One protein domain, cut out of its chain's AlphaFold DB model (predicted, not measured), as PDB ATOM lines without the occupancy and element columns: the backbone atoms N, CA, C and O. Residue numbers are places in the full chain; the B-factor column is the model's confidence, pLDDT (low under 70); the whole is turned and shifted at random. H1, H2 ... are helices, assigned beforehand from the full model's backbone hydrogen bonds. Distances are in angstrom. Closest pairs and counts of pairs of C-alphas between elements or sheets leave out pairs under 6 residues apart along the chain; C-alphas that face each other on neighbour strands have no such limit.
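What this domain is: This is residues 527 to 669 of the 1212 residues of an uncharacterized protein of Capronia epimyces CBS 606.96 (UniProt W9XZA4). Two long helices, H1 and H5, run side by side in opposite ways along the length of a rod, and three shorter helices gather round the second half of H1 to make a thicker head at that end. In this head H2 and H3 pack along H1, while H4 crosses it close to its last residues; H1 is the core, touching the other four helices. The printed part has 143 residues, with five named helices in the order H1, H2, H3, H4, H5 and no named strand, and its class is all helix. The whole is loose, with a radius of gyration of the C-alphas of 19.1 A, and spans 66 by 28 by 27 A.

How they stand to each other: H1, residues 531 to 565, is the hub. H5, residues 633 to 667, touches it at a shallow tilt of 30 degrees, opposite ways, the closest C-alphas being those of His 540 and Leu 653 at 5.4 A. H2, residues 571 to 588, touches residues 546 to 560 of H1 alone, at a shallow tilt of 30 degrees, opposite ways; the closest C-alphas are those of Ile 553 and Met 584, 6.7 A apart, and the two form a helical hairpin. H3, residues 598 to 612, runs the same way as H1 at a shallow tilt of 23 degrees and touches its residues 549 to 563 alone, with C-alphas 556 and 605 closest at 5.0 A. H2 and H3 form a second helical hairpin, at a steep tilt of 41 degrees, with C-alphas 576 and 604 closest at 6.3 A. H1, H2 and H3 make an up-and-down bundle, each helix running against the one before it. H4, residues 620 to 630, touches residues 557 to 565 of H1 alone and is about perpendicular to it, at 77 degrees, with C-alphas 561 and 627 closest at 5.0 A. H4 and H5 meet only through their link. H2 and H5 only just touch, with 3 pairs of C-alphas within 8 A, while H3 and H5 are apart. In H1, H3, H4 and H5 every O i to N i+4 pair is within hydrogen-bond range; in H2 it is 13 of 14.

Where its parts are: H1 measures 51.3 A from C-alpha 531 at (9.719, 37.159, -10.989) to C-alpha 565 at (26.805, -10.075, -0.568). H5 measures 50.7 A and ends at C-alpha 667, (14.516, 41.873, -26.495). H2 is 25.5 A long, H3 21.0 A and H4 15.2 A.

The domain as a whole: The C-alphas farthest apart, those of Lys 568 and Thr 669, are 66.8 A apart. The printed part has no cut. The links H1 to H2 and H4 to H5 are tight, those from H2 to H3 and H3 to H4 short. The mean pLDDT of the printed part is 96.6, and one printed residue, 669, is under 70.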
ATOM      1  N   ASP A 527      18.514  38.265  -8.434       96.94
ATOM      2  CA  ASP A 527      17.672  39.402  -8.035       96.94
ATOM      3  C   ASP A 527      17.309  40.344  -9.202       96.94
ATOM      4  O   ASP A 527      16.308  41.056  -9.133       96.94
ATOM      5  N   SER A 528      18.094  40.322 -10.289       95.62
ATOM      6  CA  SER A 528      17.908  41.155 -11.491       95.62
ATOM      7  C   SER A 528      17.074  40.507 -12.603       95.62
ATOM      8  O   SER A 528      16.979  41.067 -13.694       95.62
ATOM      9  N   TYR A 529      16.512  39.324 -12.356       96.19
ATOM     10  CA  TYR A 529      15.602  38.642 -13.278       96.19
ATOM     11  C   TYR A 529      14.135  38.962 -12.958       96.19
ATOM     12  O   TYR A 529      13.814  39.379 -11.843       96.19
ATOM     13  N   ASP A 530      13.251  38.762 -13.932       96.62
ATOM     14  CA  ASP A 530      11.803  38.909 -13.749       96.62
ATOM     15  C   ASP A 530      11.279  37.825 -12.782       96.62
ATOM     16  O   ASP A 530      11.865  36.744 -12.695       96.62
ATOM     17  N   GLU A 531      10.193  38.083 -12.044       96.81
ATOM     18  CA  GLU A 531       9.719  37.159 -10.989       96.81
ATOM     19  C   GLU A 531       9.322  35.769 -11.528       96.81
ATOM     20  O   GLU A 531       9.589  34.761 -10.875       96.81
ATOM     21  N   GLU A 532       8.800  35.692 -12.757       96.94
ATOM     22  CA  GLU A 532       8.554  34.429 -13.475       96.94
ATOM     23  C   GLU A 532       9.850  33.615 -13.662       96.94
ATOM     24  O   GLU A 532       9.907  32.424 -13.356       96.94
ATOM     25  N   GLU A 533      10.932  34.259 -14.115       96.62
ATOM     26  CA  GLU A 533      12.216  33.582 -14.322       96.62
ATOM     27  C   GLU A 533      12.900  33.259 -12.984       96.62
ATOM     28  O   GLU A 533      13.535  32.211 -12.855       96.62
ATOM     29  N   LYS A 534      12.747  34.110 -11.960       97.00
ATOM     30  CA  LYS A 534      13.184  33.808 -10.588       97.00
ATOM     31  C   LYS A 534      12.518  32.536 -10.070       97.00
ATOM     32  O   LYS A 534      13.220  31.677  -9.534       97.00
ATOM     33  N   GLN A 535      11.206  32.391 -10.257       97.38
ATOM     34  CA  GLN A 535      10.476  31.190  -9.862       97.38
ATOM     35  C   GLN A 535      10.997  29.953 -10.607       97.38
ATOM     36  O   GLN A 535      11.463  29.018  -9.953       97.38
ATOM     37  N   VAL A 536      11.060  29.989 -11.944       97.75
ATOM     38  CA  VAL A 536      11.575  28.870 -12.761       97.75
ATOM     39  C   VAL A 536      13.024  28.511 -12.402       97.75
ATOM     40  O   VAL A 536      13.380  27.336 -12.358       97.75
ATOM     41  N   ILE A 537      13.881  29.488 -12.079       97.12
ATOM     42  CA  ILE A 537      15.254  29.228 -11.615       97.12
ATOM     43  C   ILE A 537      15.275  28.582 -10.222       97.12
ATOM     44  O   ILE A 537      16.078  27.675  -9.995       97.12
ATOM     45  N   VAL A 538      14.423  29.018  -9.289       96.69
ATOM     46  CA  VAL A 538      14.309  28.406  -7.952       96.69
ATOM     47  C   VAL A 538      13.816  26.967  -8.058       96.69
ATOM     48  O   VAL A 538      14.418  26.082  -7.453       96.69
ATOM     49  N   GLU A 539      12.774  26.719  -8.846       96.88
ATOM     50  CA  GLU A 539      12.201  25.390  -9.075       96.88
ATOM     51  C   GLU A 539      13.216  24.468  -9.763       96.88
ATOM     52  O   GLU A 539      13.495  23.385  -9.255       96.88
ATOM     53  N   HIS A 540      13.893  24.940 -10.815       97.56
ATOM     54  CA  HIS A 540      14.969  24.213 -11.495       97.56
ATOM     55  C   HIS A 540      16.102  23.793 -10.544       97.56
ATOM     56  O   HIS A 540      16.581  22.657 -10.598       97.56
ATOM     57  N   GLU A 541      16.560  24.684  -9.656       96.81
ATOM     58  CA  GLU A 541      17.607  24.333  -8.689       96.81
ATOM     59  C   GLU A 541      17.085  23.443  -7.541       96.81
ATOM     60  O   GLU A 541      17.837  22.589  -7.068       96.81
ATOM     61  N   ILE A 542      15.809  23.550  -7.139       96.12
ATOM     62  CA  ILE A 542      15.163  22.606  -6.203       96.12
ATOM     63  C   ILE A 542      15.095  21.204  -6.823       96.12
ATOM     64  O   ILE A 542      15.575  20.249  -6.207       96.12
ATOM     65  N   ALA A 543      14.575  21.077  -8.045       97.00
ATOM     66  CA  ALA A 543      14.467  19.813  -8.765       97.00
ATOM     67  C   ALA A 543      15.856  19.180  -8.987       97.00
ATOM     68  O   ALA A 543      16.058  17.997  -8.710       97.00
ATOM     69  N   LYS A 544      16.877  19.978  -9.340       97.69
ATOM     70  CA  LYS A 544      18.276  19.516  -9.442       97.69
ATOM     71  C   LYS A 544      18.908  19.097  -8.118       97.69
ATOM     72  O   LYS A 544      19.814  18.263  -8.130       97.69
ATOM     73  N   GLU A 545      18.548  19.695  -6.984       96.69
ATOM     74  CA  GLU A 545      18.986  19.195  -5.672       96.69
ATOM     75  C   GLU A 545      18.272  17.878  -5.329       96.69
ATOM     76  O   GLU A 545      18.935  16.920  -4.935       96.69
ATOM     77  N   ARG A 546      16.955  17.785  -5.573       96.75
ATOM     78  CA  ARG A 546      16.150  16.578  -5.329       96.75
ATOM     79  C   ARG A 546      16.607  15.389  -6.182       96.75
ATOM     80  O   ARG A 546      16.745  14.286  -5.659       96.75
ATOM     81  N   LYS A 547      16.946  15.625  -7.456       97.81
ATOM     82  CA  LYS A 547      17.569  14.631  -8.347       97.81
ATOM     83  C   LYS A 547      18.868  14.079  -7.752       97.81
ATOM     84  O   LYS A 547      19.034  12.868  -7.660       97.81
ATOM     85  N   ARG A 548      19.757  14.961  -7.275       97.88
ATOM     86  CA  ARG A 548      21.038  14.580  -6.649       97.88
ATOM     87  C   ARG A 548      20.873  13.818  -5.332       97.88
ATOM     88  O   ARG A 548      21.748  13.022  -5.001       97.88
ATOM     89  N   ASP A 549      19.790  14.037  -4.588       98.19
ATOM     90  CA  ASP A 549      19.472  13.228  -3.404       98.19
ATOM     91  C   ASP A 549      18.975  11.821  -3.783       98.19
ATOM     92  O   ASP A 549      19.418  10.847  -3.178       98.19
ATOM     93  N   LEU A 550      18.142  11.685  -4.823       98.31
ATOM     94  CA  LEU A 550      17.685  10.380  -5.328       98.31
ATOM     95  C   LEU A 550      18.822   9.563  -5.970       98.31
ATOM     96  O   LEU A 550      18.982   8.389  -5.640       98.31
ATOM     97  N   GLU A 551      19.678  10.188  -6.786       98.19
ATOM     98  CA  GLU A 551      20.911   9.564  -7.303       98.19
ATOM     99  C   GLU A 551      21.857   9.116  -6.173       98.19
ATOM    100  O   GLU A 551      22.586   8.132  -6.313       98.19
ATOM    101  N   MET A 552      21.882   9.834  -5.041       98.38
ATOM    102  CA  MET A 552      22.681   9.431  -3.882       98.38
ATOM    103  C   MET A 552      22.065   8.231  -3.155       98.38
ATOM    104  O   MET A 552      22.821   7.374  -2.701       98.38
ATOM    105  N   ILE A 553      20.729   8.141  -3.075       98.50
ATOM    106  CA  ILE A 553      20.029   6.965  -2.535       98.50
ATOM    107  C   ILE A 553      20.373   5.731  -3.368       98.50
ATOM    108  O   ILE A 553      20.909   4.779  -2.817       98.50
ATOM    109  N   GLU A 554      20.170   5.779  -4.684       98.06
ATOM    110  CA  GLU A 554      20.460   4.659  -5.591       98.06
ATOM    111  C   GLU A 554      21.915   4.163  -5.464       98.06
ATOM    112  O   GLU A 554      22.172   2.967  -5.302       98.06
ATOM    113  N   ARG A 555      22.885   5.090  -5.432       98.19
ATOM    114  CA  ARG A 555      24.312   4.752  -5.306       98.19
ATOM    115  C   ARG A 555      24.702   4.222  -3.921       98.19
ATOM    116  O   ARG A 555      25.662   3.459  -3.838       98.19
ATOM    117  N   VAL A 556      24.018   4.610  -2.837       98.56
ATOM    118  CA  VAL A 556      24.309   4.077  -1.489       98.56
ATOM    119  C   VAL A 556      23.574   2.766  -1.209       98.56
ATOM    120  O   VAL A 556      24.159   1.887  -0.579       98.56
ATOM    121  N   THR A 557      22.352   2.573  -1.720       98.38
ATOM    122  CA  THR A 557      21.642   1.286  -1.614       98.38
ATOM    123  C   THR A 557      22.380   0.190  -2.376       98.38
ATOM    124  O   THR A 557      22.497  -0.920  -1.860       98.38
ATOM    125  N   LEU A 558      22.957   0.514  -3.543       98.00
ATOM    126  CA  LEU A 558      23.827  -0.389  -4.301       98.00
ATOM    127  C   LEU A 558      25.088  -0.773  -3.509       98.00
ATOM    128  O   LEU A 558      25.332  -1.956  -3.300       98.00
ATOM    129  N   ALA A 559      25.847   0.205  -2.998       98.25
ATOM    130  CA  ALA A 559      27.080  -0.063  -2.246       98.25
ATOM    131  C   ALA A 559      26.839  -0.866  -0.948       98.25
ATOM    132  O   ALA A 559      27.678  -1.674  -0.552       98.25
ATOM    133  N   ILE A 560      25.688  -0.667  -0.294       98.31
ATOM    134  CA  ILE A 560      25.268  -1.455   0.874       98.31
ATOM    135  C   ILE A 560      24.870  -2.882   0.466       98.31
ATOM    136  O   ILE A 560      25.202  -3.825   1.180       98.31
ATOM    137  N   ALA A 561      24.187  -3.062  -0.670       98.12
ATOM    138  CA  ALA A 561      23.848  -4.387  -1.188       98.12
ATOM    139  C   ALA A 561      25.099  -5.174  -1.617       98.12
ATOM    140  O   ALA A 561      25.212  -6.344  -1.264       98.12
ATOM    141  N   GLN A 562      26.071  -4.526  -2.274       98.00
ATOM    142  CA  GLN A 562      27.372  -5.121  -2.607       98.00
ATOM    143  C   GLN A 562      28.109  -5.602  -1.349       98.00
ATOM    144  O   GLN A 562      28.422  -6.786  -1.255       98.00
ATOM    145  N   LEU A 563      28.295  -4.743  -0.333       97.88
ATOM    146  CA  LEU A 563      28.918  -5.171   0.931       97.88
ATOM    147  C   LEU A 563      28.131  -6.307   1.607       97.88
ATOM    148  O   LEU A 563      28.722  -7.176   2.242       97.88
ATOM    149  N   ARG A 564      26.800  -6.338   1.458       97.62
ATOM    150  CA  ARG A 564      25.970  -7.392   2.050       97.62
ATOM    151  C   ARG A 564      26.126  -8.759   1.384       97.62
ATOM    152  O   ARG A 564      25.944  -9.764   2.067       97.62
ATOM    153  N   CYS A 565      26.488  -8.812   0.104       97.75
ATOM    154  CA  CYS A 565      26.805 -10.075  -0.568       97.75
ATOM    155  C   CYS A 565      28.031 -10.755   0.065       97.75
ATOM    156  O   CYS A 565      28.102 -11.978   0.107       97.75
ATOM    157  N   LEU A 566      28.956  -9.958   0.612       96.44
ATOM    158  CA  LEU A 566      30.232 -10.409   1.167       96.44
ATOM    159  C   LEU A 566      30.138 -10.926   2.615       96.44
ATOM    160  O   LEU A 566      31.098 -11.510   3.113       96.44
ATOM    161  N   GLY A 567      29.001 -10.754   3.307       96.19
ATOM    162  CA  GLY A 567      28.793 -11.387   4.611       96.19
ATOM    163  C   GLY A 567      27.808 -10.704   5.562       96.19
ATOM    164  O   GLY A 567      26.818 -10.075   5.178       96.19
ATOM    165  N   LYS A 568      28.059 -10.881   6.864       96.81
ATOM    166  CA  LYS A 568      27.296 -10.221   7.931       96.81
ATOM    167  C   LYS A 568      27.789  -8.781   8.103       96.81
ATOM    168  O   LYS A 568      28.984  -8.521   8.075       96.81
ATOM    169  N   PHE A 569      26.847  -7.867   8.312       97.94
ATOM    170  CA  PHE A 569      27.136  -6.487   8.695       97.94
ATOM    171  C   PHE A 569      27.758  -6.426  10.094       97.94
ATOM    172  O   PHE A 569      27.376  -7.195  10.974       97.94
ATOM    173  N   SER A 570      28.681  -5.486  10.289       97.44
ATOM    174  CA  SER A 570      29.149  -5.074  11.613       97.44
ATOM    175  C   SER A 570      28.187  -4.066  12.250       97.44
ATOM    176  O   SER A 570      27.441  -3.376  11.551       97.44
ATOM    177  N   ASP A 571      28.271  -3.876  13.568       97.44
ATOM    178  CA  ASP A 571      27.539  -2.836  14.308       97.44
ATOM    179  C   ASP A 571      27.684  -1.429  13.699       97.44
ATOM    180  O   ASP A 571      26.810  -0.576  13.865       97.44
ATOM    181  N   LEU A 572      28.815  -1.154  13.038       97.19
ATOM    182  CA  LEU A 572      29.065   0.107  12.345       97.19
ATOM    183  C   LEU A 572      28.251   0.199  11.048       97.19
ATOM    184  O   LEU A 572      27.679   1.250  10.766       97.19
ATOM    185  N   ASP A 573      28.152  -0.897  10.296       97.94
ATOM    186  CA  ASP A 573      27.351  -0.967   9.070       97.94
ATOM    187  C   ASP A 573      25.861  -0.830   9.366       97.94
ATOM    188  O   ASP A 573      25.155  -0.137   8.636       97.94
ATOM    189  N   GLU A 574      25.377  -1.425  10.459       98.06
ATOM    190  CA  GLU A 574      23.976  -1.290  10.867       98.06
ATOM    191  C   GLU A 574      23.641   0.148  11.294       98.06
ATOM    192  O   GLU A 574      22.593   0.680  10.916       98.06
ATOM    193  N   LYS A 575      24.558   0.834  11.993       98.19
ATOM    194  CA  LYS A 575      24.426   2.268  12.324       98.19
ATOM    195  C   LYS A 575      24.429   3.141  11.064       98.19
ATOM    196  O   LYS A 575      23.565   4.008  10.919       98.19
ATOM    197  N   GLU A 576      25.336   2.890  10.120       98.12
ATOM    198  CA  GLU A 576      25.383   3.613   8.842       98.12
ATOM    199  C   GLU A 576      24.152   3.313   7.950       98.12
ATOM    200  O   GLU A 576      23.619   4.220   7.308       98.12
ATOM    201  N   LEU A 577      23.609   2.089   7.977       98.25
ATOM    202  CA  LEU A 577      22.346   1.715   7.322       98.25
ATOM    203  C   LEU A 577      21.135   2.446   7.928       98.25
ATOM    204  O   LEU A 577      20.245   2.876   7.192       98.25
ATOM    205  N   LEU A 578      21.086   2.619   9.252       98.19
ATOM    206  CA  LEU A 578      20.037   3.399   9.917       98.19
ATOM    207  C   LEU A 578      20.103   4.889   9.538       98.19
ATOM    208  O   LEU A 578      19.058   5.504   9.308       98.19
ATOM    209  N   GLU A 579      21.301   5.463   9.388       98.31
ATOM    210  CA  GLU A 579      21.468   6.818   8.840       98.31
ATOM    211  C   GLU A 579      20.969   6.927   7.389       98.31
ATOM    212  O   GLU A 579      20.263   7.884   7.060       98.31
ATOM    213  N   VAL A 580      21.259   5.935   6.539       98.50
ATOM    214  CA  VAL A 580      20.758   5.876   5.154       98.50
ATOM    215  C   VAL A 580      19.233   5.761   5.112       98.50
ATOM    216  O   VAL A 580      18.594   6.525   4.392       98.50
ATOM    217  N   ARG A 581      18.617   4.901   5.933       98.12
ATOM    218  CA  ARG A 581      17.148   4.808   6.047       98.12
ATOM    219  C   ARG A 581      16.525   6.135   6.507       98.12
ATOM    220  O   ARG A 581      15.521   6.574   5.946       98.12
ATOM    221  N   LYS A 582      17.160   6.840   7.454       98.12
ATOM    222  CA  LYS A 582      16.740   8.183   7.907       98.12
ATOM    223  C   LYS A 582      16.945   9.275   6.844       98.12
ATOM    224  O   LYS A 582      16.280  10.305   6.908       98.12
ATOM    225  N   PHE A 583      17.846   9.085   5.880       98.31
ATOM    226  CA  PHE A 583      17.988   9.960   4.710       98.31
ATOM    227  C   PHE A 583      16.928   9.660   3.647       98.31
ATOM    228  O   PHE A 583      16.281  10.590   3.173       98.31
ATOM    229  N   MET A 584      16.695   8.378   3.341       98.25
ATOM    230  CA  MET A 584      15.650   7.932   2.415       98.25
ATOM    231  C   MET A 584      14.284   8.504   2.800       98.25
ATOM    232  O   MET A 584      13.660   9.150   1.967       98.25
ATOM    233  N   SER A 585      13.870   8.384   4.064       98.00
ATOM    234  CA  SER A 585      12.577   8.914   4.527       98.00
ATOM    235  C   SER A 585      12.419  10.432   4.304       98.00
ATOM    236  O   SER A 585      11.373  10.893   3.850       98.00
ATOM    237  N   ILE A 586      13.488  11.219   4.497       97.75
ATOM    238  CA  ILE A 586      13.467  12.681   4.284       97.75
ATOM    239  C   ILE A 586      13.260  13.048   2.802       97.75
ATOM    240  O   ILE A 586      12.594  14.033   2.489       97.75
ATOM    241  N   VAL A 587      13.822  12.258   1.885       97.62
ATOM    242  CA  VAL A 587      13.781  12.521   0.434       97.62
ATOM    243  C   VAL A 587      12.533  11.913  -0.220       97.62
ATOM    244  O   VAL A 587      11.961  12.501  -1.144       97.62
ATOM    245  N   ILE A 588      12.107  10.739   0.252       97.12
ATOM    246  CA  ILE A 588      11.010   9.944  -0.311       97.12
ATOM    247  C   ILE A 588       9.664  10.369   0.280       97.12
ATOM    248  O   ILE A 588       8.775  10.716  -0.504       97.12
ATOM    249  N   ASP A 589       9.527  10.349   1.608       96.38
ATOM    250  CA  ASP A 589       8.247  10.511   2.316       96.38
ATOM    251  C   ASP A 589       7.954  11.998   2.531       96.38
ATOM    252  O   ASP A 589       6.954  12.535   2.062       96.38
ATOM    253  N   ASP A 590       8.907  12.679   3.167       96.19
ATOM    254  CA  ASP A 590       8.895  14.116   3.455       96.19
ATOM    255  C   ASP A 590       9.021  14.967   2.175       96.19
ATOM    256  O   ASP A 590       8.693  16.153   2.170       96.19
ATOM    257  N   GLY A 591       9.556  14.378   1.097       95.38
ATOM    258  CA  GLY A 591       9.799  15.025  -0.193       95.38
ATOM    259  C   GLY A 591      10.876  16.121  -0.191       95.38
ATOM    260  O   GLY A 591      11.031  16.813  -1.201       95.38
ATOM    261  N   LYS A 592      11.609  16.298   0.914       95.31
ATOM    262  CA  LYS A 592      12.509  17.432   1.164       95.31
ATOM    263  C   LYS A 592      13.905  17.189   0.590       95.31
ATOM    264  O   LYS A 592      14.439  16.084   0.606       95.31
ATOM    265  N   CYS A 593      14.536  18.274   0.143       93.56
ATOM    266  CA  CYS A 593      15.958  18.293  -0.189       93.56
ATOM    267  C   CYS A 593      16.798  18.033   1.073       93.56
ATOM    268  O   CYS A 593      16.666  18.737   2.077       93.56
ATOM    269  N   ALA A 594      17.691  17.047   1.011       95.69
ATOM    270  CA  ALA A 594      18.494  16.571   2.134       95.69
ATOM    271  C   ALA A 594      19.981  16.973   2.016       95.69
ATOM    272  O   ALA A 594      20.853  16.363   2.642       95.69
ATOM    273  N   LYS A 595      20.273  18.042   1.259       95.06
ATOM    274  CA  LYS A 595      21.617  18.564   0.930       95.06
ATOM    275  C   LYS A 595      22.620  18.592   2.091       95.06
ATOM    276  O   LYS A 595      23.770  18.226   1.881       95.06
ATOM    277  N   LEU A 596      22.202  18.967   3.305       93.75
ATOM    278  CA  LEU A 596      23.077  18.996   4.493       93.75
ATOM    279  C   LEU A 596      23.563  17.602   4.933       93.75
ATOM    280  O   LEU A 596      24.649  17.475   5.489       93.75
ATOM    281  N   LYS A 597      22.782  16.547   4.671       96.56
ATOM    282  CA  LYS A 597      23.123  15.152   4.998       96.56
ATOM    283  C   LYS A 597      23.833  14.425   3.857       96.56
ATOM    284  O   LYS A 597      24.550  13.461   4.120       96.56
ATOM    285  N   ARG A 598      23.690  14.894   2.611       97.00
ATOM    286  CA  ARG A 598      24.302  14.277   1.420       97.00
ATOM    287  C   ARG A 598      25.811  13.987   1.577       97.00
ATOM    288  O   ARG A 598      26.203  12.884   1.208       97.00
ATOM    289  N   PRO A 599      26.654  14.855   2.186       97.56
ATOM    290  CA  PRO A 599      28.068  14.541   2.424       97.56
ATOM    291  C   PRO A 599      28.300  13.365   3.388       97.56
ATOM    292  O   PRO A 599      29.217  12.573   3.173       97.56
ATOM    293  N   ARG A 600      27.461  13.202   4.425       97.88
ATOM    294  CA  ARG A 600      27.537  12.052   5.346       97.88
ATOM    295  C   ARG A 600      27.144  10.763   4.631       97.88
ATOM    296  O   ARG A 600      27.883   9.789   4.731       97.88
ATOM    297  N   ILE A 601      26.059  10.778   3.855       98.44
ATOM    298  CA  ILE A 601      25.622   9.617   3.061       98.44
ATOM    299  C   ILE A 601      26.649   9.244   1.988       98.44
ATOM    300  O   ILE A 601      26.936   8.065   1.800       98.44
ATOM    301  N   GLN A 602      27.280  10.229   1.347       98.31
ATOM    302  CA  GLN A 602      28.381   9.971   0.425       98.31
ATOM    303  C   GLN A 602      29.583   9.333   1.138       98.31
ATOM    304  O   GLN A 602      30.148   8.372   0.626       98.31
ATOM    305  N   ASN A 603      29.944   9.793   2.342       98.06
ATOM    306  CA  ASN A 603      31.015   9.152   3.104       98.06
ATOM    307  C   ASN A 603      30.637   7.730   3.567       98.06
ATOM    308  O   ASN A 603      31.502   6.865   3.558       98.06
ATOM    309  N   ILE A 604      29.364   7.464   3.895       98.44
ATOM    310  CA  ILE A 604      28.852   6.105   4.158       98.44
ATOM    311  C   ILE A 604      29.026   5.225   2.916       98.44
ATOM    312  O   ILE A 604      29.649   4.172   3.005       98.44
ATOM    313  N   ARG A 605      28.568   5.669   1.739       98.38
ATOM    314  CA  ARG A 605      28.776   4.959   0.464       98.38
ATOM    315  C   ARG A 605      30.258   4.644   0.228       98.38
ATOM    316  O   ARG A 605      30.599   3.518  -0.122       98.38
ATOM    317  N   ASP A 606      31.139   5.616   0.459       98.19
ATOM    318  CA  ASP A 606      32.589   5.453   0.302       98.19
ATOM    319  C   ASP A 606      33.226   4.564   1.395       98.19
ATOM    320  O   ASP A 606      34.315   4.031   1.189       98.19
ATOM    321  N   ASN A 607      32.596   4.406   2.563       97.88
ATOM    322  CA  ASN A 607      33.010   3.460   3.608       97.88
ATOM    323  C   ASN A 607      32.560   2.035   3.264       97.88
ATOM    324  O   ASN A 607      33.339   1.096   3.393       97.88
ATOM    325  N   MET A 608      31.316   1.877   2.805       97.62
ATOM    326  CA  MET A 608      30.754   0.606   2.343       97.62
ATOM    327  C   MET A 608      31.564   0.065   1.159       97.62
ATOM    328  O   MET A 608      32.102  -1.034   1.239       97.62
ATOM    329  N   ARG A 609      31.783   0.885   0.118       97.75
ATOM    330  CA  ARG A 609      32.585   0.488  -1.050       97.75
ATOM    331  C   ARG A 609      34.033   0.148  -0.683       97.75
ATOM    332  O   ARG A 609      34.563  -0.822  -1.202       97.75
ATOM    333  N   ARG A 610      34.670   0.881   0.243       97.94
ATOM    334  CA  ARG A 610      36.037   0.561   0.711       97.94
ATOM    335  C   ARG A 610      36.153  -0.722   1.532       97.94
ATOM    336  O   ARG A 610      37.262  -1.220   1.644       97.94
ATOM    337  N   ARG A 611      35.055  -1.240   2.090       97.19
ATOM    338  CA  ARG A 611      35.011  -2.565   2.737       97.19
ATOM    339  C   ARG A 611      34.632  -3.689   1.769       97.19
ATOM    340  O   ARG A 611      34.853  -4.843   2.092       97.19
ATOM    341  N   ALA A 612      34.077  -3.352   0.602       96.56
ATOM    342  CA  ALA A 612      33.813  -4.308  -0.471       96.56
ATOM    343  C   ALA A 612      35.010  -4.480  -1.430       96.56
ATOM    344  O   ALA A 612      35.220  -5.569  -1.952       96.56
ATOM    345  N   MET A 613      35.819  -3.434  -1.645       95.12
ATOM    346  CA  MET A 613      37.070  -3.548  -2.408       95.12
ATOM    347  C   MET A 613      38.055  -4.494  -1.706       95.12
ATOM    348  O   MET A 613      38.303  -4.340  -0.513       95.12
ATOM    349  N   GLY A 614      38.632  -5.427  -2.467       92.31
ATOM    350  CA  GLY A 614      39.477  -6.514  -1.954       92.31
ATOM    351  C   GLY A 614      38.785  -7.883  -1.948       92.31
ATOM    352  O   GLY A 614      39.454  -8.891  -1.758       92.31
ATOM    353  N   HIS A 615      37.477  -7.921  -2.210       95.50
ATOM    354  CA  HIS A 615      36.726  -9.134  -2.525       95.50
ATOM    355  C   HIS A 615      36.309  -9.134  -4.003       95.50
ATOM    356  O   HIS A 615      36.228  -8.067  -4.620       95.50
ATOM    357  N   ASP A 616      36.016 -10.315  -4.551       96.06
ATOM    358  CA  ASP A 616      35.448 -10.458  -5.895       96.06
ATOM    359  C   ASP A 616      34.106  -9.715  -6.010       96.06
ATOM    360  O   ASP A 616      33.310  -9.690  -5.064       96.06
ATOM    361  N   GLU A 617      33.844  -9.088  -7.161       95.44
ATOM    362  CA  GLU A 617      32.611  -8.318  -7.353       95.44
ATOM    363  C   GLU A 617      31.404  -9.275  -7.459       95.44
ATOM    364  O   GLU A 617      31.367 -10.116  -8.362       95.44
ATOM    365  N   PRO A 618      30.418  -9.195  -6.539       97.12
ATOM    366  CA  PRO A 618      29.284 -10.113  -6.521       97.12
ATOM    367  C   PRO A 618      28.383  -9.922  -7.745       97.12
ATOM    368  O   PRO A 618      28.220  -8.802  -8.233       97.12
ATOM    369  N   SER A 619      27.747 -11.011  -8.193       97.94
ATOM    370  CA  SER A 619      26.839 -11.008  -9.346       97.94
ATOM    371  C   SER A 619      25.756  -9.931  -9.224       97.94
ATOM    372  O   SER A 619      25.189  -9.725  -8.147       97.94
ATOM    373  N   GLU A 620      25.416  -9.275 -10.339       97.56
ATOM    374  CA  GLU A 620      24.362  -8.251 -10.372       97.56
ATOM    375  C   GLU A 620      23.020  -8.791  -9.842       97.56
ATOM    376  O   GLU A 620      22.289  -8.064  -9.162       97.56
ATOM    377  N   ASP A 621      22.731 -10.080 -10.064       97.88
ATOM    378  CA  ASP A 621      21.549 -10.764  -9.532       97.88
ATOM    379  C   ASP A 621      21.582 -10.906  -8.002       97.88
ATOM    380  O   ASP A 621      20.587 -10.599  -7.337       97.88
ATOM    381  N   ASP A 622      22.718 -11.296  -7.413       97.94
ATOM    382  CA  ASP A 622      22.886 -11.395  -5.955       97.94
ATOM    383  C   ASP A 622      22.761 -10.021  -5.292       97.94
ATOM    384  O   ASP A 622      22.065  -9.858  -4.282       97.94
ATOM    385  N   VAL A 623      23.360  -8.999  -5.910       98.06
ATOM    386  CA  VAL A 623      23.222  -7.604  -5.484       98.06
ATOM    387  C   VAL A 623      21.759  -7.160  -5.585       98.06
ATOM    388  O   VAL A 623      21.246  -6.542  -4.650       98.06
ATOM    389  N   ALA A 624      21.035  -7.517  -6.650       97.56
ATOM    390  CA  ALA A 624      19.612  -7.208  -6.811       97.56
ATOM    391  C   ALA A 624      18.698  -7.988  -5.842       97.56
ATOM    392  O   ALA A 624      17.639  -7.483  -5.448       97.56
ATOM    393  N   ILE A 625      19.074  -9.202  -5.431       97.75
ATOM    394  CA  ILE A 625      18.405  -9.969  -4.368       97.75
ATOM    395  C   ILE A 625      18.628  -9.283  -3.015       97.75
ATOM    396  O   ILE A 625      17.660  -8.985  -2.308       97.75
ATOM    397  N   TRP A 626      19.873  -8.951  -2.664       97.94
ATOM    398  CA  TRP A 626      20.184  -8.289  -1.395       97.94
ATOM    399  C   TRP A 626      19.625  -6.870  -1.302       97.94
ATOM    400  O   TRP A 626      19.132  -6.491  -0.238       97.94
ATOM    401  N   MET A 627      19.596  -6.106  -2.395       97.75
ATOM    402  CA  MET A 627      19.002  -4.765  -2.418       97.75
ATOM    403  C   MET A 627      17.506  -4.810  -2.059       97.75
ATOM    404  O   MET A 627      17.067  -4.049  -1.197       97.75
ATOM    405  N   ARG A 628      16.757  -5.774  -2.622       97.06
ATOM    406  CA  ARG A 628      15.337  -6.047  -2.306       97.06
ATOM    407  C   ARG A 628      15.103  -6.652  -0.911       97.06
ATOM    408  O   ARG A 628      13.960  -6.704  -0.463       97.06
ATOM    409  N   ARG A 629      16.159  -7.122  -0.233       97.50
ATOM    410  CA  ARG A 629      16.106  -7.727   1.114       97.50
ATOM    411  C   ARG A 629      16.529  -6.763   2.229       97.50
ATOM    412  O   ARG A 629      16.028  -6.873   3.345       97.50
ATOM    413  N   VAL A 630      17.440  -5.826   1.952       97.62
ATOM    414  CA  VAL A 630      17.919  -4.806   2.909       97.62
ATOM    415  C   VAL A 630      17.035  -3.552   2.899       97.62
ATOM    416  O   VAL A 630      16.842  -2.920   3.946       97.62
ATOM    417  N   PHE A 631      16.469  -3.207   1.742       97.75
ATOM    418  CA  PHE A 631      15.538  -2.095   1.548       97.75
ATOM    419  C   PHE A 631      14.198  -2.638   1.046       97.75
ATOM    420  O   PHE A 631      14.150  -3.687   0.406       97.75
ATOM    421  N   ARG A 632      13.091  -1.944   1.334       97.00
ATOM    422  CA  ARG A 632      11.781  -2.352   0.807       97.00
ATOM    423  C   ARG A 632      11.763  -2.098  -0.700       97.00
ATOM    424  O   ARG A 632      12.127  -1.005  -1.128       97.00
ATOM    425  N   GLY A 633      11.298  -3.071  -1.489       96.69
ATOM    426  CA  GLY A 633      11.175  -2.924  -2.947       96.69
ATOM    427  C   GLY A 633      10.379  -1.675  -3.341       96.69
ATOM    428  O   GLY A 633      10.864  -0.873  -4.131       96.69
ATOM    429  N   SER A 634       9.256  -1.430  -2.651       97.25
ATOM    430  CA  SER A 634       8.439  -0.213  -2.766       97.25
ATOM    431  C   SER A 634       9.253   1.079  -2.768       97.25
ATOM    432  O   SER A 634       9.005   1.968  -3.575       97.25
ATOM    433  N   ASP A 635      10.232   1.187  -1.873       97.19
ATOM    434  CA  ASP A 635      10.972   2.422  -1.641       97.19
ATOM    435  C   ASP A 635      11.998   2.631  -2.767       97.19
ATOM    436  O   ASP A 635      12.206   3.755  -3.220       97.19
ATOM    437  N   LEU A 636      12.586   1.539  -3.276       97.38
ATOM    438  CA  LEU A 636      13.496   1.535  -4.428       97.38
ATOM    439  C   LEU A 636      12.757   1.840  -5.738       97.38
ATOM    440  O   LEU A 636      13.233   2.640  -6.543       97.38
ATOM    441  N   ASP A 637      11.579   1.253  -5.941       97.19
ATOM    442  CA  ASP A 637      10.759   1.470  -7.136       97.19
ATOM    443  C   ASP A 637      10.176   2.893  -7.152       97.19
ATOM    444  O   ASP A 637      10.155   3.557  -8.192       97.19
ATOM    445  N   VAL A 638       9.811   3.428  -5.981       97.31
ATOM    446  CA  VAL A 638       9.456   4.842  -5.804       97.31
ATOM    447  C   VAL A 638      10.658   5.762  -6.048       97.31
ATOM    448  O   VAL A 638      10.472   6.814  -6.659       97.31
ATOM    449  N   VAL A 639      11.880   5.394  -5.639       97.81
ATOM    450  CA  VAL A 639      13.102   6.159  -5.963       97.81
ATOM    451  C   VAL A 639      13.341   6.194  -7.470       97.81
ATOM    452  O   VAL A 639      13.464   7.288  -8.012       97.81
ATOM    453  N   LYS A 640      13.321   5.046  -8.161       97.88
ATOM    454  CA  LYS A 640      13.482   4.969  -9.625       97.88
ATOM    455  C   LYS A 640      12.408   5.778 -10.360       97.88
ATOM    456  O   LYS A 640      12.725   6.596 -11.221       97.88
ATOM    457  N   THR A 641      11.144   5.624  -9.962       97.94
ATOM    458  CA  THR A 641      10.009   6.344 -10.568       97.94
ATOM    459  C   THR A 641      10.095   7.856 -10.336       97.94
ATOM    460  O   THR A 641       9.858   8.637 -11.259       97.94
ATOM    461  N   LYS A 642      10.459   8.299  -9.123       97.25
ATOM    462  CA  LYS A 642      10.674   9.725  -8.822       97.25
ATOM    463  C   LYS A 642      11.903  10.273  -9.556       97.25
ATOM    464  O   LYS A 642      11.845  11.396 -10.041       97.25
ATOM    465  N   LEU A 643      12.983   9.497  -9.682       98.06
ATOM    466  CA  LEU A 643      14.215   9.902 -10.370       98.06
ATOM    467  C   LEU A 643      13.990  10.133 -11.873       98.06
ATOM    468  O   LEU A 643      14.516  11.109 -12.407       98.06
ATOM    469  N   GLY A 644      13.170   9.299 -12.524       97.75
ATOM    470  CA  GLY A 644      12.713   9.521 -13.901       97.75
ATOM    471  C   GLY A 644      11.928  10.829 -14.042       97.75
ATOM    472  O   GLY A 644      12.378  11.737 -14.739       97.75
ATOM    473  N   LYS A 645      10.830  10.972 -13.287       97.94
ATOM    474  CA  LYS A 645       9.951  12.160 -13.330       97.94
ATOM    475  C   LYS A 645      10.680  13.471 -13.014       97.94
ATOM    476  O   LYS A 645      10.484  14.466 -13.696       97.94
ATOM    477  N   ILE A 646      11.565  13.473 -12.016       97.81
ATOM    478  CA  ILE A 646      12.380  14.652 -11.671       97.81
ATOM    479  C   ILE A 646      13.488  14.879 -12.721       97.81
ATOM    480  O   ILE A 646      13.968  15.995 -12.907       97.81
ATOM    481  N   GLY A 647      13.901  13.840 -13.452       97.88
ATOM    482  CA  GLY A 647      14.752  13.972 -14.633       97.88
ATOM    483  C   GLY A 647      14.075  14.749 -15.766       97.88
ATOM    484  O   GLY A 647      14.729  15.595 -16.375       97.88
ATOM    485  N   GLU A 648      12.786  14.495 -15.993       98.12
ATOM    486  CA  GLU A 648      11.929  15.198 -16.959       98.12
ATOM    487  C   GLU A 648      11.637  16.637 -16.493       98.12
ATOM    488  O   GLU A 648      11.931  17.578 -17.226       98.12
ATOM    489  N   GLU A 649      11.205  16.823 -15.239       98.00
ATOM    490  CA  GLU A 649      10.978  18.127 -14.582       98.00
ATOM    491  C   GLU A 649      12.205  19.056 -14.695       98.00
ATOM    492  O   GLU A 649      12.094  20.227 -15.059       98.00
ATOM    493  N   VAL A 650      13.413  18.530 -14.448       98.06
ATOM    494  CA  VAL A 650      14.663  19.294 -14.608       98.06
ATOM    495  C   VAL A 650      14.916  19.685 -16.068       98.06
ATOM    496  O   VAL A 650      15.442  20.772 -16.306       98.06
ATOM    497  N   ALA A 651      14.563  18.842 -17.043       98.12
ATOM    498  CA  ALA A 651      14.742  19.139 -18.466       98.12
ATOM    499  C   ALA A 651      13.720  20.171 -18.983       98.12
ATOM    500  O   ALA A 651      14.089  21.068 -19.745       98.12
ATOM    501  N   GLU A 652      12.471  20.097 -18.526       98.19
ATOM    502  CA  GLU A 652      11.422  21.081 -18.810       98.19
ATOM    503  C   GLU A 652      11.780  22.456 -18.227       98.19
ATOM    504  O   GLU A 652      11.884  23.439 -18.963       98.19
ATOM    505  N   LEU A 653      12.104  22.523 -16.931       98.00
ATOM    506  CA  LEU A 653      12.504  23.770 -16.268       98.00
ATOM    507  C   LEU A 653      13.817  24.345 -16.835       98.00
ATOM    508  O   LEU A 653      13.987  25.565 -16.891       98.00
ATOM    509  N   ALA A 654      14.745  23.498 -17.301       97.62
ATOM    510  CA  ALA A 654      15.936  23.948 -18.027       97.62
ATOM    511  C   ALA A 654      15.585  24.557 -19.395       97.62
ATOM    512  O   ALA A 654      16.211  25.540 -19.803       97.62
ATOM    513  N   SER A 655      14.575  24.012 -20.078       98.06
ATOM    514  CA  SER A 655      14.089  24.504 -21.372       98.06
ATOM    515  C   SER A 655      13.372  25.846 -21.218       98.06
ATOM    516  O   SER A 655      13.757  26.810 -21.878       98.06
ATOM    517  N   LEU A 656      12.455  25.971 -20.252       98.00
ATOM    518  CA  LEU A 656      11.819  27.246 -19.887       98.00
ATOM    519  C   LEU A 656      12.869  28.310 -19.529       98.00
ATOM    520  O   LEU A 656      12.862  29.420 -20.062       98.00
ATOM    521  N   ARG A 657      13.855  27.965 -18.689       96.69
ATOM    522  CA  ARG A 657      14.975  28.860 -18.347       96.69
ATOM    523  C   ARG A 657      15.799  29.273 -19.575       96.69
ATOM    524  O   ARG A 657      16.282  30.408 -19.633       96.69
ATOM    525  N   HIS A 658      15.971  28.387 -20.556       96.81
ATOM    526  CA  HIS A 658      16.608  28.724 -21.828       96.81
ATOM    527  C   HIS A 658      15.742  29.688 -22.657       96.81
ATOM    528  O   HIS A 658      16.279  30.658 -23.194       96.81
ATOM    529  N   GLU A 659      14.421  29.504 -22.697       96.88
ATOM    530  CA  GLU A 659      13.481  30.409 -23.371       96.88
ATOM    531  C   GLU A 659      13.460  31.812 -22.756       96.88
ATOM    532  O   GLU A 659      13.616  32.788 -23.492       96.88
ATOM    533  N   PHE A 660      13.385  31.952 -21.425       96.06
ATOM    534  CA  PHE A 660      13.543  33.256 -20.756       96.06
ATOM    535  C   PHE A 660      14.898  33.901 -21.094       96.06
ATOM    536  O   PHE A 660      14.988  35.103 -21.369       96.06
ATOM    537  N   SER A 661      15.968  33.104 -21.170       95.00
ATOM    538  CA  SER A 661      17.273  33.605 -21.598       95.00
ATOM    539  C   SER A 661      17.270  34.105 -23.047       95.00
ATOM    540  O   SER A 661      17.704  35.231 -23.307       95.00
ATOM    541  N   ALA A 662      16.705  33.335 -23.978       94.81
ATOM    542  CA  ALA A 662      16.537  33.734 -25.371       94.81
ATOM    543  C   ALA A 662      15.658  34.992 -25.504       94.81
ATOM    544  O   ALA A 662      16.022  35.915 -26.234       94.81
ATOM    545  N   LYS A 663      14.565  35.097 -24.734       94.62
ATOM    546  CA  LYS A 663      13.665  36.263 -24.659       94.62
ATOM    547  C   LYS A 663      14.435  37.542 -24.303       94.62
ATOM    548  O   LYS A 663      14.272  38.546 -24.994       94.62
ATOM    549  N   ARG A 664      15.359  37.499 -23.331       90.88
ATOM    550  CA  ARG A 664      16.251  38.633 -22.977       90.88
ATOM    551  C   ARG A 664      17.306  38.950 -24.038       90.88
ATOM    552  O   ARG A 664      17.616  40.119 -24.285       90.88
ATOM    553  N   HIS A 665      17.893  37.928 -24.659       88.19
ATOM    554  CA  HIS A 665      18.867  38.130 -25.733       88.19
ATOM    555  C   HIS A 665      18.211  38.724 -26.990       88.19
ATOM    556  O   HIS A 665      18.826  39.561 -27.651       88.19
ATOM    557  N   ASN A 666      16.950  38.374 -27.260       87.44
ATOM    558  CA  ASN A 666      16.157  38.889 -28.372       87.44
ATOM    559  C   ASN A 666      15.544  40.271 -28.079       87.44
ATOM    560  O   ASN A 666      15.572  41.132 -28.960       87.44
ATOM    561  N   SER A 667      15.068  40.552 -26.857       79.19
ATOM    562  CA  SER A 667      14.516  41.873 -26.495       79.19
ATOM    563  C   SER A 667      15.558  42.996 -26.597       79.19
ATOM    564  O   SER A 667      15.245  44.105 -27.026       79.19
ATOM    565  N   ARG A 668      16.841  42.681 -26.371       71.50
ATOM    566  CA  ARG A 668      17.987  43.564 -26.672       71.50
ATOM    567  C   ARG A 668      18.219  43.838 -28.171       71.50
ATOM    568  O   ARG A 668      19.206  44.484 -28.531       71.50
ATOM    569  N   THR A 669      17.354  43.372 -29.082       64.19
ATOM    570  CA  THR A 669      17.573  43.459 -30.538       64.19
ATOM    571  C   THR A 669      16.481  44.167 -31.343       64.19
ATOM    572  O   THR A 669      15.918  43.618 -32.282       64.19
TER     573      THR A 669